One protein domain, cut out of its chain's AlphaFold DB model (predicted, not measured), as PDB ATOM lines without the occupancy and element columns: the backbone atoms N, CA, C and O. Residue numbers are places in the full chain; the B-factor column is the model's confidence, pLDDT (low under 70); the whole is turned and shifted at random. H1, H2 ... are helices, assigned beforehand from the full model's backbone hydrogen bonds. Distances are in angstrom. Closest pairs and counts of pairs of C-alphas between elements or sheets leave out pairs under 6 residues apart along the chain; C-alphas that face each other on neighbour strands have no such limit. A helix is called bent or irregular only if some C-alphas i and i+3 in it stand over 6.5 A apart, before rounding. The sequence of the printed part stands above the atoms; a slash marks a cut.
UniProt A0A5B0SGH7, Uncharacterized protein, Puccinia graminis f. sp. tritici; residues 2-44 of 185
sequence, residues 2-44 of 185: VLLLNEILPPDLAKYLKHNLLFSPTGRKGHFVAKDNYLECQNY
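AT A GLANCE: This is residues 2 to 44 of the 185 residues of an uncharacterized protein of Puccinia graminis f. sp. tritici (UniProt A0A5B0SGH7). A short helical hairpin, H1 folded back along H2, makes one end of a loose, drawn-out shape, and H3 makes the other end, following H2 nearly end to end and in almost the same direction. Between H2 and H3 the chain goes out to one side in a loop, residues 22 to 34, and comes back, while residues 39 to 44 of H3 stick out free at the far end. The printed part has 43 residues with three named helices, in the order H1, H2, H3, and no named strand, and its class is all helix. It is loose, with a radius of gyration of the C-alphas of 11.8 A, and elongated, spanning 35 by 19 by 14 A.

IN THESE COORDINATES: The printed part begins with H1, residues 2 to 8, with C-alpha 2 at (101.824, 35.575, -22.463) and 9.6 A from first to last C-alpha. H1 is neither bent nor irregular, but only just: C-alphas 5 and 8 are 6.5 A apart. H2, residues 11 to 21, is the longest helix by residues and measures 15.1 A from first to last C-alpha, beginning at C-alpha 11 at (95.201, 47.045, -23.125). H3, residues 35 to 44, measures 14.2 A and ends at C-alpha 44 at (123.977, 37.150, -6.954).

HOW THE PARTS SIT: H1 and H2 touch, and their closest C-alphas, those of Leu 5 and Ala 14, are 5.2 A apart. They run opposite ways at a shallow tilt of 23 degrees and form a helical hairpin. H2 and H3 only just touch, with 3 pairs of C-alphas within 8 A, the closest being those of Leu 21 and Lys 35 at 5.6 A. They run the same way at a shallow tilt of 6 degrees, and their centres are 20.1 A apart. H1 and H3 are apart. Residues 22 to 23 pair with residues 33 to 34 in a short antiparallel pairing, outside any named strand. In H2 and H3 every O i to N i+4 pair is within hydrogen-bond range, and in H1 2 of 3 are.

THE WHOLE: The two C-alphas farthest apart, those of Pro 10 and Tyr 44, are 35.8 A apart, and from C-alpha 2 to C-alpha 44 it is 27.1 A. The printed part has no cut. The link from H1 to H2 is tight, with 2 residues, and the link from H2 to H3 is long, with 13 residues. The mean pLDDT of the printed part is 75.5, and 8 residues are under 70: residue 2, residue 5 and residues 25 to 30.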
ATOM      1  N   VAL A   2     101.830  34.889 -21.151       64.31
ATOM      2  CA  VAL A   2     101.824  35.575 -22.463       64.31
ATOM      3  C   VAL A   2     100.413  35.697 -23.061       64.31
ATOM      4  O   VAL A   2     100.034  36.785 -23.472       64.31
ATOM      5  N   LEU A   3      99.605  34.630 -23.011       71.75
ATOM      6  CA  LEU A   3      98.196  34.652 -23.445       71.75
ATOM      7  C   LEU A   3      97.330  35.611 -22.611       71.75
ATOM      8  O   LEU A   3      96.520  36.349 -23.153       71.75
ATOM      9  N   LEU A   4      97.564  35.666 -21.297       73.44
ATOM     10  CA  LEU A   4      96.855  36.573 -20.389       73.44
ATOM     11  C   LEU A   4      97.131  38.048 -20.736       73.44
ATOM     12  O   LEU A   4      96.217  38.862 -20.754       73.44
ATOM     13  N   LEU A   5      98.390  38.374 -21.044       69.12
ATOM     14  CA  LEU A   5      98.853  39.730 -21.355       69.12
ATOM     15  C   LEU A   5      98.563  40.196 -22.791       69.12
ATOM     16  O   LEU A   5      98.754  41.383 -23.069       69.12
ATOM     17  N   ASN A   6      98.197  39.284 -23.694       72.88
ATOM     18  CA  ASN A   6      97.960  39.593 -25.106       72.88
ATOM     19  C   ASN A   6      96.491  39.435 -25.519       72.88
ATOM     20  O   ASN A   6      96.027  40.255 -26.297       72.88
ATOM     21  N   GLU A   7      95.773  38.440 -24.989       77.19
ATOM     22  CA  GLU A   7      94.427  38.075 -25.468       77.19
ATOM     23  C   GLU A   7      93.316  38.340 -24.439       77.19
ATOM     24  O   GLU A   7      92.171  38.571 -24.811       77.19
ATOM     25  N   ILE A   8      93.626  38.286 -23.138       81.31
ATOM     26  CA  ILE A   8      92.596  38.258 -22.079       81.31
ATOM     27  C   ILE A   8      92.445  39.616 -21.381       81.31
ATOM     28  O   ILE A   8      91.341  39.987 -20.985       81.31
ATOM     29  N   LEU A   9      93.538  40.365 -21.195       80.06
ATOM     30  CA  LEU A   9      93.494  41.632 -20.467       80.06
ATOM     31  C   LEU A   9      93.179  42.838 -21.359       80.06
ATOM     32  O   LEU A   9      93.756  42.960 -22.441       80.06
ATOM     33  N   PRO A  10      92.396  43.809 -20.849       88.75
ATOM     34  CA  PRO A  10      92.284  45.126 -21.462       88.75
ATOM     35  C   PRO A  10      93.671  45.767 -21.656       88.75
ATOM     36  O   PRO A  10      94.549  45.596 -20.798       88.75
ATOM     37  N   PRO A  11      93.882  46.539 -22.737       82.38
ATOM     38  CA  PRO A  11      95.201  47.045 -23.125       82.38
ATOM     39  C   PRO A  11      95.878  47.879 -22.026       82.38
ATOM     40  O   PRO A  11      97.091  47.774 -21.835       82.38
ATOM     41  N   ASP A  12      95.103  48.635 -21.245       82.31
ATOM     42  CA  ASP A  12      95.618  49.459 -20.147       82.31
ATOM     43  C   ASP A  12      96.092  48.621 -18.951       82.31
ATOM     44  O   ASP A  12      97.169  48.869 -18.399       82.31
ATOM     45  N   LEU A  13      95.349  47.569 -18.591       79.31
ATOM     46  CA  LEU A  13      95.729  46.660 -17.505       79.31
ATOM     47  C   LEU A  13      96.927  45.790 -17.912       79.31
ATOM     48  O   LEU A  13      97.838  45.559 -17.115       79.31
ATOM     49  N   ALA A  14      96.974  45.358 -19.176       79.88
ATOM     50  CA  ALA A  14      98.117  44.645 -19.733       79.88
ATOM     51  C   ALA A  14      99.375  45.523 -19.730       79.88
ATOM     52  O   ALA A  14     100.455  45.043 -19.386       79.88
ATOM     53  N   LYS A  15      99.251  46.812 -20.071       78.62
ATOM     54  CA  LYS A  15     100.351  47.781 -19.996       78.62
ATOM     55  C   LYS A  15     100.830  47.975 -18.558       78.62
ATOM     56  O   LYS A  15     102.038  47.951 -18.326       78.62
ATOM     57  N   TYR A  16      99.914  48.097 -17.598       80.69
ATOM     58  CA  TYR A  16     100.249  48.200 -16.177       80.69
ATOM     59  C   TYR A  16     100.998  46.961 -15.663       80.69
ATOM     60  O   TYR A  16     102.065  47.087 -15.060       80.69
ATOM     61  N   LEU A  17     100.506  45.751 -15.950       74.88
ATOM     62  CA  LEU A  17     101.191  44.517 -15.553       74.88
ATOM     63  C   LEU A  17     102.528  44.332 -16.273       74.88
ATOM     64  O   LEU A  17     103.494  43.916 -15.641       74.88
ATOM     65  N   LYS A  18     102.624  44.688 -17.561       74.94
ATOM     66  CA  LYS A  18     103.897  44.682 -18.299       74.94
ATOM     67  C   LYS A  18     104.909  45.622 -17.649       74.94
ATOM     68  O   LYS A  18     106.042  45.209 -17.481       74.94
ATOM     69  N   HIS A  19     104.516  46.823 -17.225       71.94
ATOM     70  CA  HIS A  19     105.420  47.748 -16.528       71.94
ATOM     71  C   HIS A  19     105.831  47.282 -15.123       71.94
ATOM     72  O   HIS A  19     106.936  47.597 -14.684       71.94
ATOM     73  N   ASN A  20     104.975  46.543 -14.415       72.94
ATOM     74  CA  ASN A  20     105.305  46.015 -13.088       72.94
ATOM     75  C   ASN A  20     106.174  44.754 -13.144       72.94
ATOM     76  O   ASN A  20     107.080  44.589 -12.327       72.94
ATOM     77  N   LEU A  21     105.895  43.869 -14.100       74.19
ATOM     78  CA  LEU A  21     106.570  42.582 -14.239       74.19
ATOM     79  C   LEU A  21     107.844  42.688 -15.083       74.19
ATOM     80  O   LEU A  21     108.808  41.965 -14.839       74.19
ATOM     81  N   LEU A  22     107.849  43.567 -16.086       75.06
ATOM     82  CA  LEU A  22     108.935  43.722 -17.041       75.06
ATOM     83  C   LEU A  22     109.550  45.119 -16.948       75.06
ATOM     84  O   LEU A  22     108.878  46.144 -17.045       75.06
ATOM     85  N   PHE A  23     110.869  45.151 -16.832       73.88
ATOM     86  CA  PHE A  23     111.670  46.363 -16.763       73.88
ATOM     87  C   PHE A  23     112.754  46.327 -17.847       73.88
ATOM     88  O   PHE A  23     113.167  45.256 -18.292       73.88
ATOM     89  N   SER A  24     113.199  47.494 -18.315       73.75
ATOM     90  CA  SER A  24     114.325  47.608 -19.248       73.75
ATOM     91  C   SER A  24     115.533  48.185 -18.504       73.75
ATOM     92  O   SER A  24     115.596  49.404 -18.342       73.75
ATOM     93  N   PRO A  25     116.503  47.353 -18.068       67.06
ATOM     94  CA  PRO A  25     117.655  47.812 -17.281       67.06
ATOM     95  C   PRO A  25     118.492  48.884 -17.965       67.06
ATOM     96  O   PRO A  25     119.072  49.742 -17.312       67.06
ATOM     97  N   THR A  26     118.537  48.837 -19.290       67.19
ATOM     98  CA  THR A  26     119.343  49.722 -20.134       67.19
ATOM     99  C   THR A  26     118.503  50.759 -20.879       67.19
ATOM    100  O   THR A  26     119.043  51.526 -21.670       67.19
ATOM    101  N   GLY A  27     117.176  50.771 -20.689       68.31
ATOM    102  CA  GLY A  27     116.258  51.658 -21.413       68.31
ATOM    103  C   GLY A  27     116.130  51.364 -22.917       68.31
ATOM    104  O   GLY A  27     115.558  52.164 -23.662       68.31
ATOM    105  N   ARG A  28     116.652  50.230 -23.405       65.75
ATOM    106  CA  ARG A  28     116.596  49.856 -24.827       65.75
ATOM    107  C   ARG A  28     115.157  49.527 -25.235       65.75
ATOM    108  O   ARG A  28     114.530  48.615 -24.695       65.75
ATOM    109  N   LYS A  29     114.650  50.227 -26.258       67.75
ATOM    110  CA  LYS A  29     113.301  50.002 -26.810       67.75
ATOM    111  C   LYS A  29     113.114  48.533 -27.215       67.75
ATOM    112  O   LYS A  29     113.906  47.994 -27.986       67.75
ATOM    113  N   GLY A  30     112.061  47.897 -26.699       68.06
ATOM    114  CA  GLY A  30     111.717  46.504 -27.010       68.06
ATOM    115  C   GLY A  30     112.596  45.444 -26.336       68.06
ATOM    116  O   GLY A  30     112.435  44.264 -26.636       68.06
ATOM    117  N   HIS A  31     113.507  45.838 -25.442       73.06
ATOM    118  CA  HIS A  31     114.279  44.919 -24.613       73.06
ATOM    119  C   HIS A  31     113.764  44.990 -23.177       73.06
ATOM    120  O   HIS A  31     114.042  45.940 -22.443       73.06
ATOM    121  N   PHE A  32     112.982  43.981 -22.813       72.62
ATOM    122  CA  PHE A  32     112.313  43.872 -21.529       72.62
ATOM    123  C   PHE A  32     112.778  42.596 -20.832       72.62
ATOM    124  O   PHE A  32     112.797  41.527 -21.442       72.62
ATOM    125  N   VAL A  33     113.158  42.721 -19.568       73.38
ATOM    126  CA  VAL A  33     113.581  41.623 -18.698       73.38
ATOM    127  C   VAL A  33     112.600  41.553 -17.535       73.38
ATOM    128  O   VAL A  33     112.112  42.583 -17.070       73.38
ATOM    129  N   ALA A  34     112.291  40.345 -17.068       82.12
ATOM    130  CA  ALA A  34     111.486  40.179 -15.866       82.12
ATOM    131  C   ALA A  34     112.191  40.800 -14.654       82.12
ATOM    132  O   ALA A  34     113.400  40.623 -14.471       82.12
ATOM    133  N   LYS A  35     111.433  41.518 -13.823       78.62
ATOM    134  CA  LYS A  35     111.953  42.183 -12.625       78.62
ATOM    135  C   LYS A  35     112.626  41.186 -11.678       78.62
ATOM    136  O   LYS A  35     113.715  41.471 -11.194       78.62
ATOM    137  N   ASP A  36     112.040  40.003 -11.514       77.44
ATOM    138  CA  ASP A  36     112.574  38.947 -10.647       77.44
ATOM    139  C   ASP A  36     113.953  38.462 -11.108       77.44
ATOM    140  O   ASP A  36     114.880  38.421 -10.308       77.44
ATOM    141  N   ASN A  37     114.137  38.213 -12.410       78.56
ATOM    142  CA  ASN A  37     115.436  37.821 -12.971       78.56
ATOM    143  C   ASN A  37     116.499  38.919 -12.783       78.56
ATOM    144  O   ASN A  37     117.665  38.649 -12.507       78.56
ATOM    145  N   TYR A  38     116.103  40.187 -12.910       80.19
ATOM    146  CA  TYR A  38     117.014  41.302 -12.659       80.19
ATOM    147  C   TYR A  38     117.408  41.401 -11.175       80.19
ATOM    148  O   TYR A  38     118.584  41.598 -10.865       80.19
ATOM    149  N   LEU A  39     116.452  41.210 -10.263       76.81
ATOM    150  CA  LEU A  39     116.696  41.178  -8.820       76.81
ATOM    151  C   LEU A  39     117.538  39.964  -8.403       76.81
ATOM    152  O   LEU A  39     118.372  40.081  -7.509       76.81
ATOM    153  N   GLU A  40     117.377  38.814  -9.057       81.94
ATOM    154  CA  GLU A  40     118.204  37.625  -8.836       81.94
ATOM    155  C   GLU A  40     119.659  37.876  -9.230       81.94
ATOM    156  O   GLU A  40     120.560  37.627  -8.427       81.94
ATOM    157  N   CYS A  41     119.892  38.466 -10.406       79.06
ATOM    158  CA  CYS A  41     121.222  38.913 -10.805       79.06
ATOM    159  C   CYS A  41     121.813  39.855  -9.749       79.06
ATOM    160  O   CYS A  41     122.915  39.615  -9.263       79.06
ATOM    161  N   GLN A  42     121.088  40.897  -9.340       77.62
ATOM    162  CA  GLN A  42     121.576  41.832  -8.317       77.62
ATOM    163  C   GLN A  42     121.887  41.139  -6.981       77.62
ATOM    164  O   GLN A  42     122.922  41.414  -6.374       77.62
ATOM    165  N   ASN A  43     121.049  40.193  -6.555       78.75
ATOM    166  CA  ASN A  43     121.285  39.382  -5.362       78.75
ATOM    167  C   ASN A  43     122.519  38.483  -5.499       78.75
ATOM    168  O   ASN A  43     123.265  38.326  -4.532       78.75
ATOM    169  N   TYR A  44     122.764  37.912  -6.678       79.44
ATOM    170  CA  TYR A  44     123.977  37.150  -6.954       79.44
ATOM    171  C   TYR A  44     125.223  38.031  -6.831       79.44
ATOM    172  O   TYR A  44     126.154  37.666  -6.114       79.44
TER     173      TYR A  44